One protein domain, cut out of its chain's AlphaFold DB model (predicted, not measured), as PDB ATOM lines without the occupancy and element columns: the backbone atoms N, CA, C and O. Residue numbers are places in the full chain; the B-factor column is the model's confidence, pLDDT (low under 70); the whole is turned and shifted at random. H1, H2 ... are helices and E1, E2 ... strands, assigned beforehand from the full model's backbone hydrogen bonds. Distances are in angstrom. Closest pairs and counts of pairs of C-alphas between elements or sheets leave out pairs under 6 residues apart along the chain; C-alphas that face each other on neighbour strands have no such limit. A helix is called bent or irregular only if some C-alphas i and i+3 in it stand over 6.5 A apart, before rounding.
ATOM      1  N   MET A  51     169.276 199.899 206.438       92.88
ATOM      2  CA  MET A  51     170.500 199.179 206.100       92.88
ATOM      3  C   MET A  51     171.733 199.962 206.546       92.88
ATOM      4  O   MET A  51     171.804 201.181 206.398       92.88
ATOM      5  N   ILE A  52     172.741 199.245 207.038       94.56
ATOM      6  CA  ILE A  52     174.043 199.794 207.421       94.56
ATOM      7  C   ILE A  52     175.113 199.056 206.625       94.56
ATOM      8  O   ILE A  52     175.254 197.840 206.751       94.56
ATOM      9  N   VAL A  53     175.887 199.785 205.821       95.88
ATOM     10  CA  VAL A  53     176.946 199.203 204.987       95.88
ATOM     11  C   VAL A  53     178.317 199.571 205.541       95.88
ATOM     12  O   VAL A  53     178.733 200.726 205.487       95.88
ATOM     13  N   VAL A  54     179.048 198.572 206.033       95.56
ATOM     14  CA  VAL A  54     180.444 198.708 206.462       95.56
ATOM     15  C   VAL A  54     181.357 198.375 205.291       95.56
ATOM     16  O   VAL A  54     181.315 197.281 204.727       95.56
ATOM     17  N   VAL A  55     182.202 199.329 204.912       95.69
ATOM     18  CA  VAL A  55     183.140 199.159 203.799       95.69
ATOM     19  C   VAL A  55     184.448 198.570 204.317       95.69
ATOM     20  O   VAL A  55     185.086 199.144 205.195       95.69
ATOM     21  N   VAL A  56     184.864 197.445 203.739       95.62
ATOM     22  CA  VAL A  56     186.104 196.733 204.084       95.62
ATOM     23  C   VAL A  56     186.981 196.558 202.850       95.62
ATOM     24  O   VAL A  56     186.492 196.604 201.722       95.62
ATOM     25  N   THR A  57     188.278 196.338 203.032       95.38
ATOM     26  CA  THR A  57     189.188 195.941 201.948       95.38
ATOM     27  C   THR A  57     189.608 194.483 202.116       95.38
ATOM     28  O   THR A  57     189.637 193.946 203.223       95.38
ATOM     29  N   ALA A  58     189.916 193.810 201.006       92.88
ATOM     30  CA  ALA A  58     190.392 192.425 201.021       92.88
ATOM     31  C   ALA A  58     191.897 192.362 201.348       92.88
ATOM     32  O   ALA A  58     192.709 191.968 200.511       92.88
ATOM     33  N   ASP A  59     192.271 192.799 202.552       92.44
ATOM     34  CA  ASP A  59     193.643 192.775 203.052       92.44
ATOM     35  C   ASP A  59     193.723 192.460 204.554       92.44
ATOM     36  O   ASP A  59     192.728 192.466 205.282       92.44
ATOM     37  N   ALA A  60     194.944 192.186 205.020       91.06
ATOM     38  CA  ALA A  60     195.207 191.768 206.391       91.06
ATOM     39  C   ALA A  60     194.864 192.836 207.437       91.06
ATOM     40  O   ALA A  60     194.415 192.488 208.526       91.06
ATOM     41  N   LEU A  61     195.077 194.122 207.137       92.06
ATOM     42  CA  LEU A  61     194.848 195.188 208.110       92.06
ATOM     43  C   LEU A  61     193.350 195.387 208.328       92.06
ATOM     44  O   LEU A  61     192.895 195.375 209.469       92.06
ATOM     45  N   SER A  62     192.586 195.485 207.239       92.12
ATOM     46  CA  SER A  62     191.128 195.569 207.307       92.12
ATOM     47  C   SER A  62     190.535 194.338 207.987       92.12
ATOM     48  O   SER A  62     189.606 194.478 208.779       92.12
ATOM     49  N   TYR A  63     191.081 193.148 207.727       93.81
ATOM     50  CA  TYR A  63     190.649 191.920 208.387       93.81
ATOM     51  C   TYR A  63     190.910 191.943 209.901       93.81
ATOM     52  O   TYR A  63     190.000 191.678 210.680       93.81
ATOM     53  N   LEU A  64     192.120 192.306 210.342       93.81
ATOM     54  CA  LEU A  64     192.453 192.391 211.770       93.81
ATOM     55  C   LEU A  64     191.573 193.410 212.505       93.81
ATOM     56  O   LEU A  64     191.078 193.128 213.597       93.81
ATOM     57  N   THR A  65     191.347 194.576 211.897       92.94
ATOM     58  CA  THR A  65     190.442 195.590 212.443       92.94
ATOM     59  C   THR A  65     189.019 195.050 212.532       92.94
ATOM     60  O   THR A  65     188.403 195.144 213.591       92.94
ATOM     61  N   LEU A  66     188.515 194.419 211.469       93.00
ATOM     62  CA  LEU A  66     187.185 193.816 211.454       93.00
ATOM     63  C   LEU A  66     187.011 192.776 212.569       93.00
ATOM     64  O   LEU A  66     186.003 192.822 213.265       93.00
ATOM     65  N   GLN A  67     187.992 191.900 212.805       92.31
ATOM     66  CA  GLN A  67     187.927 190.913 213.892       92.31
ATOM     67  C   GLN A  67     187.764 191.567 215.269       92.31
ATOM     68  O   GLN A  67     186.958 191.112 216.078       92.31
ATOM     69  N   SER A  68     188.485 192.662 215.529       91.19
ATOM     70  CA  SER A  68     188.327 193.423 216.774       91.19
ATOM     71  C   SER A  68     186.924 194.021 216.904       91.19
ATOM     72  O   SER A  68     186.363 194.058 217.995       91.19
ATOM     73  N   TRP A  69     186.351 194.488 215.796       91.38
ATOM     74  CA  TRP A  69     185.019 195.088 215.758       91.38
ATOM     75  C   TRP A  69     183.893 194.055 215.877       91.38
ATOM     76  O   TRP A  69     182.890 194.323 216.530       91.38
ATOM     77  N   LEU A  70     184.063 192.850 215.331       89.44
ATOM     78  CA  LEU A  70     183.102 191.749 215.481       89.44
ATOM     79  C   LEU A  70     182.946 191.300 216.942       89.44
ATOM     80  O   LEU A  70     181.886 190.799 217.318       89.44
ATOM     81  N   GLN A  71     183.959 191.528 217.782       89.19
ATOM     82  CA  GLN A  71     183.901 191.260 219.223       89.19
ATOM     83  C   GLN A  71     183.125 192.327 220.013       89.19
ATOM     84  O   GLN A  71     182.766 192.081 221.165       89.19
ATOM     85  N   HIS A  72     182.840 193.495 219.421       90.12
ATOM     86  CA  HIS A  72     182.034 194.529 220.066       90.12
ATOM     87  C   HIS A  72     180.546 194.150 220.092       90.12
ATOM     88  O   HIS A  72     179.971 193.701 219.096       90.12
ATOM     89  N   GLU A  73     179.902 194.391 221.238       89.81
ATOM     90  CA  GLU A  73     178.501 194.026 221.475       89.81
ATOM     91  C   GLU A  73     177.537 194.714 220.498       89.81
ATOM     92  O   GLU A  73     176.656 194.055 219.946       89.81
ATOM     93  N   GLU A  74     177.735 196.008 220.223       88.69
ATOM     94  CA  GLU A  74     176.867 196.765 219.311       88.69
ATOM     95  C   GLU A  74     176.945 196.250 217.870       88.69
ATOM     96  O   GLU A  74     175.913 196.070 217.229       88.69
ATOM     97  N   LEU A  75     178.137 195.907 217.370       89.00
ATOM     98  CA  LEU A  75     178.254 195.341 216.024       89.00
ATOM     99  C   LEU A  75     177.619 193.949 215.955       89.00
ATOM    100  O   LEU A  75     176.855 193.659 215.039       89.00
ATOM    101  N   SER A  76     177.866 193.111 216.967       89.00
ATOM    102  CA  SER A  76     177.209 191.807 217.115       89.00
ATOM    103  C   SER A  76     175.682 191.921 217.161       89.00
ATOM    104  O   SER A  76     174.974 191.054 216.652       89.00
ATOM    105  N   ARG A  77     175.147 192.982 217.769       91.00
ATOM    106  CA  ARG A  77     173.710 193.264 217.804       91.00
ATOM    107  C   ARG A  77     173.176 193.637 216.420       91.00
ATOM    108  O   ARG A  77     172.159 193.081 216.015       91.00
ATOM    109  N   LEU A  78     173.867 194.515 215.695       90.69
ATOM    110  CA  LEU A  78     173.486 194.929 214.339       90.69
ATOM    111  C   LEU A  78     173.622 193.797 213.306       90.69
ATOM    112  O   LEU A  78     172.861 193.740 212.343       90.69
ATOM    113  N   LEU A  79     174.551 192.862 213.514       89.62
ATOM    114  CA  LEU A  79     174.632 191.633 212.717       89.62
ATOM    115  C   LEU A  79     173.385 190.766 212.883       89.62
ATOM    116  O   LEU A  79     172.854 190.251 211.907       89.62
ATOM    117  N   ARG A  80     172.890 190.626 214.119       88.69
ATOM    118  CA  ARG A  80     171.686 189.833 214.416       88.69
ATOM    119  C   ARG A  80     170.397 190.481 213.919       88.69
ATOM    120  O   ARG A  80     169.414 189.768 213.759       88.69
ATOM    121  N   SER A  81     170.378 191.799 213.714       87.94
ATOM    122  CA  SER A  81     169.208 192.498 213.170       87.94
ATOM    123  C   SER A  81     169.090 192.394 211.650       87.94
ATOM    124  O   SER A  81     168.139 192.928 211.096       87.94
ATOM    125  N   ASP A  82     170.048 191.746 210.981       87.38
ATOM    126  CA  ASP A  82     170.114 191.611 209.523       87.38
ATOM    127  C   ASP A  82     170.126 192.953 208.752       87.38
ATOM    128  O   ASP A  82     169.906 193.011 207.544       87.38
ATOM    129  N   LYS A  83     170.439 194.054 209.447       91.38
ATOM    130  CA  LYS A  83     170.610 195.390 208.856       91.38
ATOM    131  C   LYS A  83     172.056 195.662 208.462       91.38
ATOM    132  O   LYS A  83     172.313 196.459 207.560       91.38
ATOM    133  N   LEU A  84     173.008 195.026 209.152       94.31
ATOM    134  CA  LEU A  84     174.432 195.208 208.896       94.31
ATOM    135  C   LEU A  84     174.885 194.380 207.693       94.31
ATOM    136  O   LEU A  84     174.644 193.172 207.604       94.31
ATOM    137  N   ARG A  85     175.569 195.046 206.769       96.00
ATOM    138  CA  ARG A  85     176.080 194.483 205.523       96.00
ATOM    139  C   ARG A  85     177.517 194.932 205.305       96.00
ATOM    140  O   ARG A  85     177.880 196.047 205.672       96.00
ATOM    141  N   PHE A  86     178.336 194.094 204.680       96.75
ATOM    142  CA  PHE A  86     179.730 194.408 204.373       96.75
ATOM    143  C   PHE A  86     179.942 194.525 202.872       96.75
ATOM    144  O   PHE A  86     179.580 193.622 202.119       96.75
ATOM    145  N   LEU A  87     180.568 195.619 202.444       97.88
ATOM    146  CA  LEU A  87     180.949 195.852 201.055       97.88
ATOM    147  C   LEU A  87     182.466 195.760 200.922       97.88
ATOM    148  O   LEU A  87     183.193 196.541 201.538       97.88
ATOM    149  N   VAL A  88     182.950 194.850 200.074       97.38
ATOM    150  CA  VAL A  88     184.379 194.792 199.751       97.38
ATOM    151  C   VAL A  88     184.711 195.869 198.726       97.38
ATOM    152  O   VAL A  88     184.160 195.893 197.627       97.38
ATOM    153  N   ASN A  89     185.647 196.740 199.078       96.00
ATOM    154  CA  ASN A  89     186.163 197.808 198.238       96.00
ATOM    155  C   ASN A  89     187.637 197.572 197.886       96.00
ATOM    156  O   ASN A  89     188.353 196.838 198.571       96.00
ATOM    157  N   LYS A  90     188.097 198.224 196.814       94.69
ATOM    158  CA  LYS A  90     189.453 198.114 196.261       94.69
ATOM    159  C   LYS A  90     189.862 196.662 195.986       94.69
ATOM    160  O   LYS A  90     191.027 196.310 196.151       94.69
ATOM    161  N   TYR A  91     188.913 195.824 195.576       95.56
ATOM    162  CA  TYR A  91     189.175 194.417 195.303       95.56
ATOM    163  C   TYR A  91     190.082 194.245 194.076       95.56
ATOM    164  O   TYR A  91     189.933 194.954 193.078       95.56
ATOM    165  N   GLN A  92     191.037 193.316 194.164       93.44
ATOM    166  CA  GLN A  92     192.008 193.008 193.110       93.44
ATOM    167  C   GLN A  92     192.099 191.487 192.917       93.44
ATOM    168  O   GLN A  92     192.937 190.841 193.565       93.44
ATOM    169  N   PRO A  93     191.239 190.885 192.074       91.00
ATOM    170  CA  PRO A  93     191.198 189.434 191.872       91.00
ATOM    171  C   PRO A  93     192.484 188.869 191.254       91.00
ATOM    172  O   PRO A  93     192.751 187.671 191.354       91.00
ATOM    173  N   GLU A  94     193.312 189.712 190.638       92.19
ATOM    174  CA  GLU A  94     194.592 189.331 190.041       92.19
ATOM    175  C   GLU A  94     195.624 188.956 191.115       92.19
ATOM    176  O   GLU A  94     196.496 188.115 190.886       92.19
ATOM    177  N   THR A  95     195.497 189.523 192.318       92.81
ATOM    178  CA  THR A  95     196.414 189.273 193.434       92.81
ATOM    179  C   THR A  95     196.016 188.027 194.222       92.81
ATOM    180  O   THR A  95     194.840 187.792 194.485       92.81
ATOM    181  N   GLU A  96     197.004 187.225 194.624       92.75
ATOM    182  CA  GLU A  96     196.786 186.058 195.493       92.75
ATOM    183  C   GLU A  96     196.176 186.474 196.831       92.75
ATOM    184  O   GLU A  96     195.109 185.992 197.197       92.75
ATOM    185  N   ILE A  97     196.771 187.486 197.467       89.88
ATOM    186  CA  ILE A  97     196.291 188.069 198.725       89.88
ATOM    187  C   ILE A  97     194.821 188.492 198.618       89.88
ATOM    188  O   ILE A  97     194.018 188.134 199.476       89.88
ATOM    189  N   GLY A  98     194.444 189.216 197.559       91.50
ATOM    190  CA  GLY A  98     193.062 189.654 197.373       91.50
ATOM    191  C   GLY A  98     192.091 188.479 197.264       91.50
ATOM    192  O   GLY A  98     191.028 188.503 197.885       91.50
ATOM    193  N   ARG A  99     192.447 187.425 196.513       94.69
ATOM    194  CA  ARG A  99     191.614 186.216 196.398       94.69
ATOM    195  C   ARG A  99     191.478 185.486 197.731       94.69
ATOM    196  O   ARG A  99     190.358 185.132 198.093       94.69
ATOM    197  N   ASP A 100     192.572 185.318 198.462       94.94
ATOM    198  CA  ASP A 100     192.579 184.608 199.740       94.94
ATOM    199  C   ASP A 100     191.738 185.340 200.788       94.94
ATOM    200  O   ASP A 100     190.855 184.741 201.402       94.94
ATOM    201  N   PHE A 101     191.921 186.657 200.936       94.75
ATOM    202  CA  PHE A 101     191.106 187.442 201.865       94.75
ATOM    203  C   PHE A 101     189.641 187.502 201.448       94.75
ATOM    204  O   PHE A 101     188.770 187.435 202.309       94.75
ATOM    205  N   MET A 102     189.332 187.557 200.151       95.19
ATOM    206  CA  MET A 102     187.947 187.459 199.691       95.19
ATOM    207  C   MET A 102     187.312 186.114 200.079       95.19
ATOM    208  O   MET A 102     186.151 186.087 200.478       95.19
ATOM    209  N   LEU A 103     188.047 184.999 199.993       95.25
ATOM    210  CA  LEU A 103     187.554 183.688 200.434       95.25
ATOM    211  C   LEU A 103     187.318 183.644 201.946       95.25
ATOM    212  O   LEU A 103     186.287 183.133 202.384       95.25
ATOM    213  N   VAL A 104     188.239 184.205 202.734       95.06
ATOM    214  CA  VAL A 104     188.092 184.315 204.192       95.06
ATOM    215  C   VAL A 104     186.868 185.165 204.545       95.06
ATOM    216  O   VAL A 104     185.993 184.692 205.263       95.06
ATOM    217  N   LEU A 105     186.746 186.366 203.973       95.12
ATOM    218  CA  LEU A 105     185.614 187.264 204.215       95.12
ATOM    219  C   LEU A 105     184.281 186.623 203.809       95.12
ATOM    220  O   LEU A 105     183.319 186.709 204.562       95.12
ATOM    221  N   LYS A 106     184.223 185.920 202.670       94.88
ATOM    222  CA  LYS A 106     183.030 185.160 202.254       94.88
ATOM    223  C   LYS A 106     182.645 184.089 203.265       94.88
ATOM    224  O   LYS A 106     181.465 183.933 203.560       94.88
ATOM    225  N   LYS A 107     183.625 183.349 203.788       94.69
ATOM    226  CA  LYS A 107     183.386 182.284 204.765       94.69
ATOM    227  C   LYS A 107     182.884 182.837 206.098       94.69
ATOM    228  O   LYS A 107     182.014 182.232 206.713       94.69
ATOM    229  N   GLU A 108     183.442 183.951 206.554       93.06
ATOM    230  CA  GLU A 108     183.141 184.486 207.883       93.06
ATOM    231  C   GLU A 108     181.896 185.365 207.912       93.06
ATOM    232  O   GLU A 108     181.092 185.250 208.831       93.06
ATOM    233  N   LEU A 109     181.715 186.213 206.900       93.31
ATOM    234  CA  LEU A 109     180.607 187.165 206.848       93.31
ATOM    235  C   LEU A 109     179.361 186.579 206.184       93.31
ATOM    236  O   LEU A 109     178.267 187.075 206.432       93.31
ATOM    237  N   SER A 110     179.510 185.512 205.389       92.25
ATOM    238  CA  SER A 110     178.407 184.744 204.797       92.25
ATOM    239  C   SER A 110     177.308 185.648 204.206       92.25
ATOM    240  O   SER A 110     177.585 186.414 203.286       92.25
ATOM    241  N   GLU A 111     176.082 185.587 204.732       91.75
ATOM    242  CA  GLU A 111     174.913 186.339 204.252       91.75
ATOM    243  C   GLU A 111     175.016 187.853 204.495       91.75
ATOM    244  O   GLU A 111     174.400 188.639 203.779       91.75
ATOM    245  N   SER A 112     175.838 188.287 205.455       94.31
ATOM    246  CA  SER A 112     176.090 189.709 205.696       94.31
ATOM    247  C   SER A 112     177.042 190.320 204.660       94.31
ATOM    248  O   SER A 112     177.179 191.541 204.615       94.31
ATOM    249  N   LEU A 113     177.714 189.517 203.826       96.44
ATOM    250  CA  LEU A 113     178.571 190.021 202.755       96.44
ATOM    251  C   LEU A 113     177.751 190.341 201.503       96.44
ATOM    252  O   LEU A 113     177.082 189.479 200.935       96.44
ATOM    253  N   ILE A 114     177.869 191.571 201.014       96.94
ATOM    254  CA  ILE A 114     177.233 191.995 199.767       96.94
ATOM    255  C   ILE A 114     177.862 191.210 198.600       96.94
ATOM    256  O   ILE A 114     179.091 191.156 198.495       96.94
ATOM    257  N   PRO A 115     177.068 190.623 197.681       95.00
ATOM    258  CA  PRO A 115     177.577 189.803 196.573       95.00
ATOM    259  C   PRO A 115     178.274 190.619 195.469       95.00
ATOM    260  O   PRO A 115     178.693 190.064 194.455       95.00
ATOM    261  N   VAL A 116     178.397 191.933 195.658       95.88
ATOM    262  CA  VAL A 116     179.074 192.882 194.776       95.88
ATOM    263  C   VAL A 116     180.341 193.374 195.472       95.88
ATOM    264  O   VAL A 116     180.326 193.681 196.661       95.88
ATOM    265  N   SER A 117     181.437 193.487 194.724       96.50
ATOM    266  CA  SER A 117     182.684 194.100 195.189       96.50
ATOM    267  C   SER A 117     183.063 195.265 194.287       96.50
ATOM    268  O   SER A 117     182.959 195.148 193.067       96.50
ATOM    269  N   ILE A 118     183.563 196.351 194.870       97.00
ATOM    270  CA  ILE A 118     184.126 197.468 194.109       97.00
ATOM    271  C   ILE A 118     185.596 197.167 193.820       97.00
ATOM    272  O   ILE A 118     186.408 197.033 194.743       97.00
ATOM    273  N   HIS A 119     185.948 197.052 192.544       96.31
ATOM    274  CA  HIS A 119     187.319 196.806 192.123       96.31
ATOM    275  C   HIS A 119     188.189 198.040 192.331       96.31
ATOM    276  O   HIS A 119     187.738 199.189 192.302       96.31
ATOM    277  N   ARG A 120     189.489 197.806 192.525       94.50
ATOM    278  CA  ARG A 120     190.461 198.893 192.485       94.50
ATOM    279  C   ARG A 120     190.541 199.434 191.056       94.50
ATOM    280  O   ARG A 120     190.978 198.732 190.153       94.50
ATOM    281  N   ASP A 121     190.193 200.703 190.888       94.88
ATOM    282  CA  ASP A 121     190.170 201.377 189.589       94.88
ATOM    283  C   ASP A 121     190.791 202.775 189.712       94.88
ATOM    284  O   ASP A 121     190.493 203.522 190.648       94.88
TER     285      ASP A 121
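What this domain is: This is residues 51 to 121 of the 165 residues of a protein of Vibrio alginolyticus (UniProt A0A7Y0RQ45). A three-stranded parallel sheet has the long helix H3 along one face, while H1 and H2 make a corner that only grazes it. The 71 printed residues include E1 H1 H2 E2 H3 E3 in chain order; the sheet's order is E1 E2 E3, the class mixed. It is compact, radius of gyration of the C-alphas 11.8 A, with spans of 35 by 21 by 19 A.

Where its parts are: E1, residues 52 to 57, 16.6 A, begins at C-alpha 52 (174.043, 199.794, 207.421). H1 is 60 to 70, 15.1 A; H2 73 to 80, 10.7 A; E2 84 to 91, 20.1 A. H3, 96 to 112, 23.4 A, is irregular: C-alphas 108 and 111 are 9.2 A apart. E3, 113 to 119, 15.3 A, ends at C-alpha 119 (187.319, 196.806, 192.123).

How they stand to each other: N 54 of E1 and O 85 of E2 are 2.8 A apart, N 114 of E3 and O 86 of E2 2.9 A, within hydrogen-bond range. E1, H1 H2, E2 and E2, H3, E3 are strand-helix-strand units, parallel neighbours with helices between, crossovers right-handed. H3 lies over E2 and E3, height over the sheet 9.1 A; its closest C-alpha pair with E2 is Ser 112 and Arg 85, 4.8 A. Every O i to N i+4 pair is within range in H1 and H2, 11 of 13 in H3.

The domain as a whole: The printed part has no cut, its links are tight, and no printed residue is under 70 in pLDDT.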